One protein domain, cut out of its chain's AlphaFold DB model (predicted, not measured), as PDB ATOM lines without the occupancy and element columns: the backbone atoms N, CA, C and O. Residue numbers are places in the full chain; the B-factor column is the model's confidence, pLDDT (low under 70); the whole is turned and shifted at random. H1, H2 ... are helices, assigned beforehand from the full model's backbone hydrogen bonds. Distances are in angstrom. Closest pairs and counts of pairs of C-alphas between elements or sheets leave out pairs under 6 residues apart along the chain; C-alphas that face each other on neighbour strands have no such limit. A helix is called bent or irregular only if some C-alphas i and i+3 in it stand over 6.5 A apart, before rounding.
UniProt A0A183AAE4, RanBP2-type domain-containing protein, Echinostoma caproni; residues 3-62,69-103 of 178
ATOM      1  N   ARG A   3      50.448 -28.744 -48.952       56.47
ATOM      2  CA  ARG A   3      50.916 -30.071 -49.420       56.47
ATOM      3  C   ARG A   3      51.246 -31.080 -48.308       56.47
ATOM      4  O   ARG A   3      51.248 -32.279 -48.561       56.47
ATOM      5  N   LYS A   4      51.583 -30.609 -47.099       56.38
ATOM      6  CA  LYS A   4      51.930 -31.466 -45.945       56.38
ATOM      7  C   LYS A   4      50.721 -31.779 -45.065       56.38
ATOM      8  O   LYS A   4      50.799 -32.644 -44.196       56.38
ATOM      9  N   LEU A   5      49.620 -31.064 -45.269       60.22
ATOM     10  CA  LEU A   5      48.390 -31.246 -44.527       60.22
ATOM     11  C   LEU A   5      47.566 -32.268 -45.298       60.22
ATOM     12  O   LEU A   5      46.923 -31.950 -46.291       60.22
ATOM     13  N   GLY A   6      47.620 -33.525 -44.856       62.03
ATOM     14  CA  GLY A   6      46.623 -34.500 -45.281       62.03
ATOM     15  C   GLY A   6      45.206 -33.987 -44.970       62.03
ATOM     16  O   GLY A   6      45.055 -33.070 -44.156       62.03
ATOM     17  N   PRO A   7      44.157 -34.593 -45.551       63.12
ATOM     18  CA  PRO A   7      42.767 -34.158 -45.363       63.12
ATOM     19  C   PRO A   7      42.372 -34.013 -43.882       63.12
ATOM     20  O   PRO A   7      41.590 -33.141 -43.525       63.12
ATOM     21  N   GLN A   8      43.008 -34.791 -43.003       64.00
ATOM     22  CA  GLN A   8      42.802 -34.760 -41.553       64.00
ATOM     23  C   GLN A   8      43.218 -33.450 -40.866       64.00
ATOM     24  O   GLN A   8      42.708 -33.137 -39.798       64.00
ATOM     25  N   ASN A   9      44.131 -32.678 -41.458       80.62
ATOM     26  CA  ASN A   9      44.605 -31.417 -40.882       80.62
ATOM     27  C   ASN A   9      44.085 -30.190 -41.641       80.62
ATOM     28  O   ASN A   9      44.430 -29.058 -41.296       80.62
ATOM     29  N   LEU A  10      43.278 -30.400 -42.685       86.50
ATOM     30  CA  LEU A  10      42.797 -29.316 -43.529       86.50
ATOM     31  C   LEU A  10      41.893 -28.365 -42.742       86.50
ATOM     32  O   LEU A  10      42.080 -27.154 -42.815       86.50
ATOM     33  N   TYR A  11      40.991 -28.915 -41.928       89.69
ATOM     34  CA  TYR A  11      40.146 -28.136 -41.025       89.69
ATOM     35  C   TYR A  11      40.964 -27.281 -40.058       89.69
ATOM     36  O   TYR A  11      40.738 -26.082 -39.985       89.69
ATOM     37  N   THR A  12      41.961 -27.852 -39.378       87.88
ATOM     38  CA  THR A  12      42.802 -27.112 -38.423       87.88
ATOM     39  C   THR A  12      43.491 -25.909 -39.065       87.88
ATOM     40  O   THR A  12      43.643 -24.866 -38.435       87.88
ATOM     41  N   CYS A  13      43.902 -26.031 -40.326       87.19
ATOM     42  CA  CYS A  13      44.535 -24.929 -41.038       87.19
ATOM     43  C   CYS A  13      43.532 -23.927 -41.594       87.19
ATOM     44  O   CYS A  13      43.737 -22.729 -41.445       87.19
ATOM     45  N   LEU A  14      42.449 -24.392 -42.206       89.62
ATOM     46  CA  LEU A  14      41.448 -23.505 -42.793       89.62
ATOM     47  C   LEU A  14      40.546 -22.842 -41.751       89.62
ATOM     48  O   LEU A  14      39.962 -21.816 -42.049       89.62
ATOM     49  N   ALA A  15      40.481 -23.353 -40.524       89.81
ATOM     50  CA  ALA A  15      39.826 -22.684 -39.403       89.81
ATOM     51  C   ALA A  15      40.692 -21.579 -38.767       89.81
ATOM     52  O   ALA A  15      40.243 -20.903 -37.842       89.81
ATOM     53  N   ASN A  16      41.931 -21.370 -39.232       90.62
ATOM     54  CA  ASN A  16      42.760 -20.272 -38.753       90.62
ATOM     55  C   ASN A  16      42.248 -18.935 -39.309       90.62
ATOM     56  O   ASN A  16      42.248 -18.718 -40.522       90.62
ATOM     57  N   PHE A  17      41.879 -18.018 -38.413       90.25
ATOM     58  CA  PHE A  17      41.322 -16.715 -38.776       90.25
ATOM     59  C   PHE A  17      42.201 -15.920 -39.751       90.25
ATOM     60  O   PHE A  17      41.691 -15.359 -40.716       90.25
ATOM     61  N   HIS A  18      43.521 -15.897 -39.554       88.00
ATOM     62  CA  HIS A  18      44.417 -15.142 -40.433       88.00
ATOM     63  C   HIS A  18      44.481 -15.736 -41.838       88.00
ATOM     64  O   HIS A  18      44.535 -14.990 -42.813       88.00
ATOM     65  N   LEU A  19      44.446 -17.067 -41.953       88.56
ATOM     66  CA  LEU A  19      44.389 -17.727 -43.255       88.56
ATOM     67  C   LEU A  19      43.052 -17.465 -43.951       88.56
ATOM     68  O   LEU A  19      43.055 -17.199 -45.148       88.56
ATOM     69  N   LEU A  20      41.937 -17.469 -43.217       90.31
ATOM     70  CA  LEU A  20      40.622 -17.116 -43.759       90.31
ATOM     71  C   LEU A  20      40.576 -15.671 -44.254       90.31
ATOM     72  O   LEU A  20      40.176 -15.436 -45.389       90.31
ATOM     73  N   ALA A  21      41.028 -14.716 -43.440       89.62
ATOM     74  CA  ALA A  21      41.066 -13.304 -43.810       89.62
ATOM     75  C   ALA A  21      41.960 -13.065 -45.035       89.62
ATOM     76  O   ALA A  21      41.597 -12.312 -45.934       89.62
ATOM     77  N   TRP A  22      43.108 -13.746 -45.098       89.56
ATOM     78  CA  TRP A  22      43.995 -13.675 -46.253       89.56
ATOM     79  C   TRP A  22      43.352 -14.269 -47.514       89.56
ATOM     80  O   TRP A  22      43.373 -13.619 -48.553       89.56
ATOM     81  N   LEU A  23      42.743 -15.457 -47.430       88.62
ATOM     82  CA  LEU A  23      42.060 -16.097 -48.562       88.62
ATOM     83  C   LEU A  23      40.878 -15.263 -49.072       88.62
ATOM     84  O   LEU A  23      40.688 -15.156 -50.280       88.62
ATOM     85  N   ALA A  24      40.109 -14.667 -48.160       87.38
ATOM     86  CA  ALA A  24      38.927 -13.875 -48.483       87.38
ATOM     87  C   ALA A  24      39.259 -12.540 -49.168       87.38
ATOM     88  O   ALA A  24      38.445 -12.050 -49.944       87.38
ATOM     89  N   ASN A  25      40.433 -11.964 -48.891       86.06
ATOM     90  CA  ASN A  25      40.836 -10.629 -49.351       86.06
ATOM     91  C   ASN A  25      41.926 -10.666 -50.440       86.06
ATOM     92  O   ASN A  25      42.602  -9.667 -50.688       86.06
ATOM     93  N   TYR A  26      42.175 -11.827 -51.045       84.38
ATOM     94  CA  TYR A  26      43.180 -11.964 -52.093       84.38
ATOM     95  C   TYR A  26      42.506 -12.143 -53.453       84.38
ATOM     96  O   TYR A  26      42.272 -13.264 -53.898       84.38
ATOM     97  N   ASP A  27      42.246 -11.026 -54.134       81.25
ATOM     98  CA  ASP A  27      41.455 -10.953 -55.377       81.25
ATOM     99  C   ASP A  27      41.985 -11.818 -56.530       81.25
ATOM    100  O   ASP A  27      41.259 -12.149 -57.463       81.25
ATOM    101  N   GLN A  28      43.267 -12.192 -56.502       81.56
ATOM    102  CA  GLN A  28      43.852 -13.055 -57.533       81.56
ATOM    103  C   GLN A  28      43.565 -14.547 -57.294       81.56
ATOM    104  O   GLN A  28      43.925 -15.376 -58.132       81.56
ATOM    105  N   LEU A  29      42.969 -14.914 -56.155       83.19
ATOM    106  CA  LEU A  29      42.519 -16.274 -55.883       83.19
ATOM    107  C   LEU A  29      41.010 -16.368 -56.130       83.19
ATOM    108  O   LEU A  29      40.257 -15.510 -55.677       83.19
ATOM    109  N   PRO A  30      40.532 -17.465 -56.738       81.75
ATOM    110  CA  PRO A  30      39.104 -17.692 -56.980       81.75
ATOM    111  C   PRO A  30      38.292 -17.970 -55.699       81.75
ATOM    112  O   PRO A  30      37.153 -18.400 -55.779       81.75
ATOM    113  N   LEU A  31      38.886 -17.769 -54.519       85.38
ATOM    114  CA  LEU A  31      38.234 -17.868 -53.211       85.38
ATOM    115  C   LEU A  31      37.907 -16.497 -52.611       85.38
ATOM    116  O   LEU A  31      37.320 -16.456 -51.535       85.38
ATOM    117  N   ALA A  32      38.316 -15.395 -53.241       83.44
ATOM    118  CA  ALA A  32      38.045 -14.070 -52.704       83.44
ATOM    119  C   ALA A  32      36.536 -13.835 -52.558       83.44
ATOM    120  O   ALA A  32      35.736 -14.297 -53.376       83.44
ATOM    121  N   LEU A  33      36.151 -13.099 -51.516       82.88
ATOM    122  CA  LEU A  33      34.785 -12.605 -51.412       82.88
ATOM    123  C   LEU A  33      34.532 -11.647 -52.576       82.88
ATOM    124  O   LEU A  33      35.286 -10.697 -52.781       82.88
ATOM    125  N   HIS A  34      33.459 -11.889 -53.321       82.31
ATOM    126  CA  HIS A  34      33.033 -10.999 -54.388       82.31
ATOM    127  C   HIS A  34      31.696 -10.358 -54.039       82.31
ATOM    128  O   HIS A  34      30.796 -11.008 -53.504       82.31
ATOM    129  N   GLU A  35      31.582  -9.074 -54.352       83.88
ATOM    130  CA  GLU A  35      30.352  -8.313 -54.216       83.88
ATOM    131  C   GLU A  35      29.780  -8.060 -55.610       83.88
ATOM    132  O   GLU A  35      30.422  -7.438 -56.458       83.88
ATOM    133  N   GLU A  36      28.555  -8.523 -55.840       84.00
ATOM    134  CA  GLU A  36      27.809  -8.275 -57.064       84.00
ATOM    135  C   GLU A  36      26.555  -7.465 -56.717       84.00
ATOM    136  O   GLU A  36      25.731  -7.870 -55.898       84.00
ATOM    137  N   ASN A  37      26.400  -6.287 -57.328       85.56
ATOM    138  CA  ASN A  37      25.236  -5.407 -57.139       85.56
ATOM    139  C   ASN A  37      24.939  -5.007 -55.676       85.56
ATOM    140  O   ASN A  37      23.778  -4.802 -55.318       85.56
ATOM    141  N   GLY A  38      25.964  -4.869 -54.831       85.06
ATOM    142  CA  GLY A  38      25.780  -4.505 -53.420       85.06
ATOM    143  C   GLY A  38      25.528  -5.696 -52.488       85.06
ATOM    144  O   GLY A  38      25.199  -5.500 -51.316       85.06
ATOM    145  N   HIS A  39      25.598  -6.926 -53.006       83.94
ATOM    146  CA  HIS A  39      25.389  -8.150 -52.244       83.94
ATOM    147  C   HIS A  39      26.612  -9.061 -52.340       83.94
ATOM    148  O   HIS A  39      27.188  -9.242 -53.413       83.94
ATOM    149  N   TRP A  40      26.991  -9.653 -51.211       82.44
ATOM    150  CA  TRP A  40      28.028 -10.676 -51.182       82.44
ATOM    151  C   TRP A  40      27.538 -11.920 -51.908       82.44
ATOM    152  O   TRP A  40      26.470 -12.444 -51.604       82.44
ATOM    153  N   VAL A  41      28.322 -12.399 -52.866       84.62
ATOM    154  CA  VAL A  41      27.988 -13.614 -53.600       84.62
ATOM    155  C   VAL A  41      28.218 -14.817 -52.687       84.62
ATOM    156  O   VAL A  41      29.348 -15.136 -52.317       84.62
ATOM    157  N   GLU A  42      27.134 -15.499 -52.327       85.19
ATOM    158  CA  GLU A  42      27.195 -16.761 -51.596       85.19
ATOM    159  C   GLU A  42      27.487 -17.909 -52.565       85.19
ATOM    160  O   GLU A  42      26.587 -18.510 -53.152       85.19
ATOM    161  N   GLU A  43      28.768 -18.228 -52.740       87.75
ATOM    162  CA  GLU A  43      29.189 -19.363 -53.557       87.75
ATOM    163  C   GLU A  43      29.478 -20.598 -52.680       87.75
ATOM    164  O   GLU A  43      30.449 -20.602 -51.917       87.75
ATOM    165  N   PRO A  44      28.721 -21.706 -52.818       88.75
ATOM    166  CA  PRO A  44      28.943 -22.916 -52.017       88.75
ATOM    167  C   PRO A  44      30.329 -23.548 -52.202       88.75
ATOM    168  O   PRO A  44      30.813 -24.268 -51.333       88.75
ATOM    169  N   GLN A  45      30.968 -23.305 -53.347       90.06
ATOM    170  CA  GLN A  45      32.334 -23.746 -53.632       90.06
ATOM    171  C   GLN A  45      33.385 -22.690 -53.257       90.06
ATOM    172  O   GLN A  45      34.571 -23.010 -53.231       90.06
ATOM    173  N   GLY A  46      32.976 -21.463 -52.943       90.81
ATOM    174  CA  GLY A  46      33.848 -20.364 -52.547       90.81
ATOM    175  C   GLY A  46      34.109 -20.324 -51.039       90.81
ATOM    176  O   GLY A  46      33.899 -21.299 -50.308       90.81
ATOM    177  N   ILE A  47      34.576 -19.169 -50.561       91.56
ATOM    178  CA  ILE A  47      34.899 -18.935 -49.145       91.56
ATOM    179  C   ILE A  47      33.673 -19.006 -48.228       91.56
ATOM    180  O   ILE A  47      33.796 -19.468 -47.098       91.56
ATOM    181  N   THR A  48      32.483 -18.627 -48.698       91.25
ATOM    182  CA  THR A  48      31.247 -18.722 -47.905       91.25
ATOM    183  C   THR A  48      30.897 -20.179 -47.602       91.25
ATOM    184  O   THR A  48      30.660 -20.517 -46.445       91.25
ATOM    185  N   GLY A  49      31.006 -21.080 -48.585       92.44
ATOM    186  CA  GLY A  49      30.834 -22.518 -48.358       92.44
ATOM    187  C   GLY A  49      31.880 -23.134 -47.417       92.44
ATOM    188  O   GLY A  49      31.563 -24.043 -46.645       92.44
ATOM    189  N   LEU A  50      33.115 -22.616 -47.415       93.81
ATOM    190  CA  LEU A  50      34.129 -23.003 -46.428       93.81
ATOM    191  C   LEU A  50      33.728 -22.565 -45.011       93.81
ATOM    192  O   LEU A  50      33.844 -23.352 -44.070       93.81
ATOM    193  N   LEU A  51      33.258 -21.326 -44.854       92.94
ATOM    194  CA  LEU A  51      32.814 -20.793 -43.565       92.94
ATOM    195  C   LEU A  51      31.614 -21.575 -43.022       92.94
ATOM    196  O   LEU A  51      31.621 -21.928 -41.842       92.94
ATOM    197  N   ASP A  52      30.657 -21.947 -43.873       92.81
ATOM    198  CA  ASP A  52      29.529 -22.810 -43.501       92.81
ATOM    199  C   ASP A  52      29.992 -24.186 -43.009       92.81
ATOM    200  O   ASP A  52      29.522 -24.689 -41.983       92.81
ATOM    201  N   ALA A  53      30.962 -24.793 -43.700       93.38
ATOM    202  CA  ALA A  53      31.546 -26.068 -43.293       93.38
ATOM    203  C   ALA A  53      32.255 -25.973 -41.927       93.38
ATOM    204  O   ALA A  53      32.141 -26.887 -41.107       93.38
ATOM    205  N   ILE A  54      32.951 -24.864 -41.656       93.12
ATOM    206  CA  ILE A  54      33.616 -24.598 -40.372       93.12
ATOM    207  C   ILE A  54      32.587 -24.330 -39.265       93.12
ATOM    208  O   ILE A  54      32.741 -24.839 -38.151       93.12
ATOM    209  N   ALA A  55      31.518 -23.589 -39.562       91.88
ATOM    210  CA  ALA A  55      30.478 -23.205 -38.608       91.88
ATOM    211  C   ALA A  55      29.728 -24.408 -38.012       91.88
ATOM    212  O   ALA A  55      29.179 -24.305 -36.913       91.88
ATOM    213  N   LEU A  56      29.769 -25.583 -38.654       87.25
ATOM    214  CA  LEU A  56      29.278 -26.842 -38.074       87.25
ATOM    215  C   LEU A  56      29.954 -27.197 -36.741       87.25
ATOM    216  O   LEU A  56      29.346 -27.879 -35.917       87.25
ATOM    217  N   ALA A  57      31.173 -26.710 -36.492       84.25
ATOM    218  CA  ALA A  57      31.831 -26.854 -35.199       84.25
ATOM    219  C   ALA A  57      31.143 -26.016 -34.112       84.25
ATOM    220  O   ALA A  57      31.131 -26.417 -32.951       84.25
ATOM    221  N   SER A  58      30.546 -24.884 -34.484       81.69
ATOM    222  CA  SER A  58      29.983 -23.877 -33.579       81.69
ATOM    223  C   SER A  58      28.465 -23.938 -33.445       81.69
ATOM    224  O   SER A  58      27.936 -23.283 -32.552       81.69
ATOM    225  N   ARG A  59      27.758 -24.719 -34.279       77.44
ATOM    226  CA  ARG A  59      26.298 -24.888 -34.167       77.44
ATOM    227  C   ARG A  59      25.936 -25.378 -32.764       77.44
ATOM    228  O   ARG A  59      26.183 -26.532 -32.409       77.44
ATOM    229  N   ALA A  60      25.373 -24.471 -31.971       60.31
ATOM    230  CA  ALA A  60      24.602 -24.809 -30.792       60.31
ATOM    231  C   ALA A  60      23.253 -25.358 -31.269       60.31
ATOM    232  O   ALA A  60      22.697 -24.864 -32.250       60.31
ATOM    233  N   ASN A  61      22.765 -26.413 -30.619       57.59
ATOM    234  CA  ASN A  61      21.448 -26.958 -30.921       57.59
ATOM    235  C   ASN A  61      20.403 -25.873 -30.620       57.59
ATOM    236  O   ASN A  61      20.309 -25.425 -29.478       57.59
ATOM    237  N   GLU A  62      19.642 -25.455 -31.629       58.94
ATOM    238  CA  GLU A  62      18.374 -24.758 -31.414       58.94
ATOM    239  C   GLU A  62      17.416 -25.764 -30.750       58.94
ATOM    240  O   GLU A  62      17.186 -26.830 -31.312       58.94
ATOM    241  N   PRO A  69      28.385 -33.724 -28.388       87.06
ATOM    242  CA  PRO A  69      29.712 -33.519 -27.820       87.06
ATOM    243  C   PRO A  69      30.605 -32.687 -28.745       87.06
ATOM    244  O   PRO A  69      30.561 -32.839 -29.968       87.06
ATOM    245  N   ALA A  70      31.449 -31.826 -28.168       83.94
ATOM    246  CA  ALA A  70      32.350 -30.953 -28.929       83.94
ATOM    247  C   ALA A  70      33.222 -31.730 -29.932       83.94
ATOM    248  O   ALA A  70      33.368 -31.312 -31.077       83.94
ATOM    249  N   GLU A  71      33.712 -32.909 -29.543       87.56
ATOM    250  CA  GLU A  71      34.491 -33.785 -30.422       87.56
ATOM    251  C   GLU A  71      33.709 -34.200 -31.677       87.56
ATOM    252  O   GLU A  71      34.254 -34.246 -32.780       87.56
ATOM    253  N   GLN A  72      32.412 -34.467 -31.535       88.56
ATOM    254  CA  GLN A  72      31.569 -34.877 -32.651       88.56
ATOM    255  C   GLN A  72      31.256 -33.705 -33.588       88.56
ATOM    256  O   GLN A  72      31.224 -33.898 -34.804       88.56
ATOM    257  N   ARG A  73      31.124 -32.484 -33.052       87.94
ATOM    258  CA  ARG A  73      31.014 -31.254 -33.855       87.94
ATOM    259  C   ARG A  73      32.288 -30.980 -34.657       87.94
ATOM    260  O   ARG A  73      32.208 -30.702 -35.849       87.94
ATOM    261  N   ILE A  74      33.464 -31.143 -34.042       89.38
ATOM    262  CA  ILE A  74      34.761 -30.997 -34.726       89.38
ATOM    263  C   ILE A  74      34.913 -32.041 -35.839       89.38
ATOM    264  O   ILE A  74      35.303 -31.698 -36.953       89.38
ATOM    265  N   LYS A  75      34.555 -33.308 -35.583       90.38
ATOM    266  CA  LYS A  75      34.571 -34.362 -36.614       90.38
ATOM    267  C   LYS A  75      33.649 -34.030 -37.788       90.38
ATOM    268  O   LYS A  75      34.036 -34.231 -38.938       90.38
ATOM    269  N   LEU A  76      32.457 -33.503 -37.509       90.75
ATOM    270  CA  LEU A  76      31.508 -33.085 -38.538       90.75
ATOM    271  C   LEU A  76      32.072 -31.941 -39.390       90.75
ATOM    272  O   LEU A  76      32.074 -32.050 -40.615       90.75
ATOM    273  N   ALA A  77      32.606 -30.896 -38.756       91.88
ATOM    274  CA  ALA A  77      33.223 -29.770 -39.452       91.88
ATOM    275  C   ALA A  77      34.439 -30.209 -40.282       91.88
ATOM    276  O   ALA A  77      34.573 -29.832 -41.442       91.88
ATOM    277  N   SER A  78      35.286 -31.091 -39.743       92.31
ATOM    278  CA  SER A  78      36.435 -31.630 -40.474       92.31
ATOM    279  C   SER A  78      36.031 -32.422 -41.716       92.31
ATOM    280  O   SER A  78      36.660 -32.295 -42.771       92.31
ATOM    281  N   SER A  79      34.974 -33.229 -41.605       92.75
ATOM    282  CA  SER A  79      34.406 -33.960 -42.738       92.75
ATOM    283  C   SER A  79      33.824 -33.001 -43.779       92.75
ATOM    284  O   SER A  79      34.108 -33.136 -44.969       92.75
ATOM    285  N   ALA A  80      33.081 -31.983 -43.338       93.62
ATOM    286  CA  ALA A  80      32.488 -30.983 -44.219       93.62
ATOM    287  C   ALA A  80      33.544 -30.160 -44.969       93.62
ATOM    288  O   ALA A  80      33.423 -29.997 -46.177       93.62
ATOM    289  N   VAL A  81      34.615 -29.720 -44.298       93.69
ATOM    290  CA  VAL A  81      35.730 -29.004 -44.942       93.69
ATOM    291  C   VAL A  81      36.456 -29.901 -45.943       93.69
ATOM    292  O   VAL A  81      36.790 -29.456 -47.037       93.69
ATOM    293  N   SER A  82      36.667 -31.177 -45.610       92.44
ATOM    294  CA  SER A  82      37.283 -32.136 -46.539       92.44
ATOM    295  C   SER A  82      36.417 -32.364 -47.779       92.44
ATOM    296  O   SER A  82      36.937 -32.425 -48.890       92.44
ATOM    297  N   LYS A  83      35.096 -32.463 -47.593       93.25
ATOM    298  CA  LYS A  83      34.131 -32.584 -48.686       93.25
ATOM    299  C   LYS A  83      34.126 -31.325 -49.556       93.25
ATOM    300  O   LYS A  83      34.302 -31.442 -50.764       93.25
ATOM    301  N   TRP A  84      34.002 -30.147 -48.943       94.56
ATOM    302  CA  TRP A  84      34.066 -28.857 -49.631       94.56
ATOM    303  C   TRP A  84      35.337 -28.747 -50.473       94.56
ATOM    304  O   TRP A  84      35.266 -28.447 -51.658       94.56
ATOM    305  N   ALA A  85      36.494 -29.100 -49.913       92.94
ATOM    306  CA  ALA A  85      37.763 -29.060 -50.629       92.94
ATOM    307  C   ALA A  85      37.832 -30.039 -51.816       92.94
ATOM    308  O   ALA A  85      38.542 -29.778 -52.783       92.94
ATOM    309  N   GLY A  86      37.124 -31.169 -51.750       91.25
ATOM    310  CA  GLY A  86      37.034 -32.125 -52.857       91.25
ATOM    311  C   GLY A  86      36.095 -31.685 -53.983       91.25
ATOM    312  O   GLY A  86      36.279 -32.104 -55.122       91.25
ATOM    313  N   GLU A  87      35.104 -30.848 -53.673       93.12
ATOM    314  CA  GLU A  87      34.066 -30.391 -54.610       93.12
ATOM    315  C   GLU A  87      34.308 -28.957 -55.118       93.12
ATOM    316  O   GLU A  87      33.762 -28.566 -56.148       93.12
ATOM    317  N   SER A  88      35.130 -28.170 -54.418       94.06
ATOM    318  CA  SER A  88      35.398 -26.767 -54.723       94.06
ATOM    319  C   SER A  88      36.387 -26.614 -55.878       94.06
ATOM    320  O   SER A  88      37.583 -26.904 -55.765       94.06
ATOM    321  N   SER A  89      35.885 -26.087 -56.995       92.00
ATOM    322  CA  SER A  89      36.713 -25.702 -58.140       92.00
ATOM    323  C   SER A  89      37.689 -24.569 -57.794       92.00
ATOM    324  O   SER A  89      38.863 -24.637 -58.163       92.00
ATOM    325  N   ALA A  90      37.253 -23.588 -57.001       90.94
ATOM    326  CA  ALA A  90      38.097 -22.511 -56.491       90.94
ATOM    327  C   ALA A  90      39.277 -23.042 -55.658       90.94
ATOM    328  O   ALA A  90      40.435 -22.675 -55.884       90.94
ATOM    329  N   TRP A  91      39.010 -23.969 -54.735       92.00
ATOM    330  CA  TRP A  91      40.038 -24.623 -53.930       92.00
ATOM    331  C   TRP A  91      41.000 -25.455 -54.785       92.00
ATOM    332  O   TRP A  91      42.212 -25.435 -54.549       92.00
ATOM    333  N   ALA A  92      40.494 -26.143 -55.814       91.06
ATOM    334  CA  ALA A  92      41.333 -26.877 -56.756       91.06
ATOM    335  C   ALA A  92      42.341 -25.950 -57.455       91.06
ATOM    336  O   ALA A  92      43.531 -26.266 -57.499       91.06
ATOM    337  N   THR A  93      41.913 -24.771 -57.915       90.50
ATOM    338  CA  THR A  93      42.812 -23.769 -58.510       90.50
ATOM    339  C   THR A  93      43.867 -23.279 -57.522       90.50
ATOM    340  O   THR A  93      45.045 -23.223 -57.874       90.50
ATOM    341  N   VAL A  94      43.491 -22.974 -56.274       88.50
ATOM    342  CA  VAL A  94      44.453 -22.575 -55.226       88.50
ATOM    343  C   VAL A  94      45.506 -23.663 -55.015       88.50
ATOM    344  O   VAL A  94      46.702 -23.376 -54.934       88.50
ATOM    345  N   ASN A  95      45.086 -24.926 -54.993       87.44
ATOM    346  CA  ASN A  95      45.992 -26.056 -54.829       87.44
ATOM    347  C   ASN A  95      46.950 -26.223 -56.025       87.44
ATOM    348  O   ASN A  95      48.128 -26.533 -55.828       87.44
ATOM    349  N   GLU A  96      46.494 -25.975 -57.255       87.44
ATOM    350  CA  GLU A  96      47.360 -25.984 -58.441       87.44
ATOM    351  C   GLU A  96      48.358 -24.819 -58.450       87.44
ATOM    352  O   GLU A  96      49.524 -25.026 -58.780       87.44
ATOM    353  N   LEU A  97      47.969 -23.619 -58.008       86.06
ATOM    354  CA  LEU A  97      48.888 -22.478 -57.873       86.06
ATOM    355  C   LEU A  97      50.008 -22.769 -56.861       86.06
ATOM    356  O   LEU A  97      51.190 -22.507 -57.112       86.06
ATOM    357  N   VAL A  98      49.659 -23.393 -55.735       84.00
ATOM    358  CA  VAL A  98      50.640 -23.891 -54.758       84.00
ATOM    359  C   VAL A  98      51.507 -24.992 -55.373       84.00
ATOM    360  O   VAL A  98      52.701 -25.089 -55.090       84.00
ATOM    361  N   ARG A  99      50.947 -25.836 -56.248       83.50
ATOM    362  CA  ARG A  99      51.726 -26.883 -56.911       83.50
ATOM    363  C   ARG A  99      52.730 -26.305 -57.913       83.50
ATOM    364  O   ARG A  99      53.856 -26.801 -57.974       83.50
ATOM    365  N   ALA A 100      52.334 -25.281 -58.660       83.94
ATOM    366  CA  ALA A 100      53.169 -24.612 -59.648       83.94
ATOM    367  C   ALA A 100      54.331 -23.843 -59.001       83.94
ATOM    368  O   ALA A 100      55.457 -23.942 -59.474       83.94
ATOM    369  N   SER A 101      54.090 -23.148 -57.886       80.31
ATOM    370  CA  SER A 101      55.121 -22.368 -57.173       80.31
ATOM    371  C   SER A 101      56.250 -23.216 -56.575       80.31
ATOM    372  O   SER A 101      57.401 -22.789 -56.565       80.31
ATOM    373  N   ASP A 102      55.954 -24.442 -56.148       69.12
ATOM    374  CA  ASP A 102      56.969 -25.390 -55.665       69.12
ATOM    375  C   ASP A 102      57.726 -26.105 -56.800       69.12
ATOM    376  O   ASP A 102      58.712 -26.807 -56.559       69.12
ATOM    377  N   SER A 103      57.256 -25.983 -58.040       66.75
ATOM    378  CA  SER A 103      57.928 -26.558 -59.201       66.75
ATOM    379  C   SER A 103      59.038 -25.600 -59.623       66.75
ATOM    380  O   SER A 103      58.841 -24.728 -60.464       66.75
TER     381      SER A 103
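AT A GLANCE: This is residues 3 to 62 and 69 to 103 of the 178 residues of the protein "RanBP2-type domain-containing protein" of Echinostoma caproni (UniProt A0A183AAE4). H1 crosses the long helix H4, which runs side by side with H3, and H5 turns off at the end of H4 to make a corner. A long loop, residues 25 to 46, leads from H2 to H3. The printed part has 95 residues with five named helices, H1 to H5 in order, and no named strand: all helix, compact, radius of gyration of the C-alphas 13.8 A, spans 40 by 38 by 23 A.

HOW THE PARTS SIT: H1, residues 7 to 14, is irregular, C-alphas 8 and 11 being 7.2 A apart. It touches residues 77 to 82 of H4, residues 70 to 87, about perpendicular at 83 degrees; the closest C-alphas, Tyr 11 and Ser 78, are 5.1 A apart. H2, residues 17 to 24, is close but not clearly touching H3, residues 47 to 55; the closest C-alphas, Ala 24 and Ile 47, are 6.5 A apart. H3 touches residues 77 to 84 of H4 at a shallow tilt of 22 degrees, opposite ways; the closest C-alphas are Ala 53 and Ala 80, 5.1 A. H5, residues 89 to 101, only just touches H4, with 3 pairs of C-alphas within 8 A, only at the corner; the closest are Ala 85 and Trp 91, 6.0 A. Each O i to N i+4 pair is within hydrogen-bond range in H2, H3, H4 and H5, but 2 of 4 in H1.

IN THESE COORDINATES: H1 begins at C-alpha 7 (42.767, -34.158, -45.363). H4 is 25.7 A long; H5, 18.7 A, ends at C-alpha 101 (55.121, -22.368, -57.173).

THE WHOLE: Residues 63 to 68 are cut out; C-alphas 62 and 69 are 14.8 A apart. Confidence is under 70 at residues 3 to 8, 60 to 62 and 102 to 103.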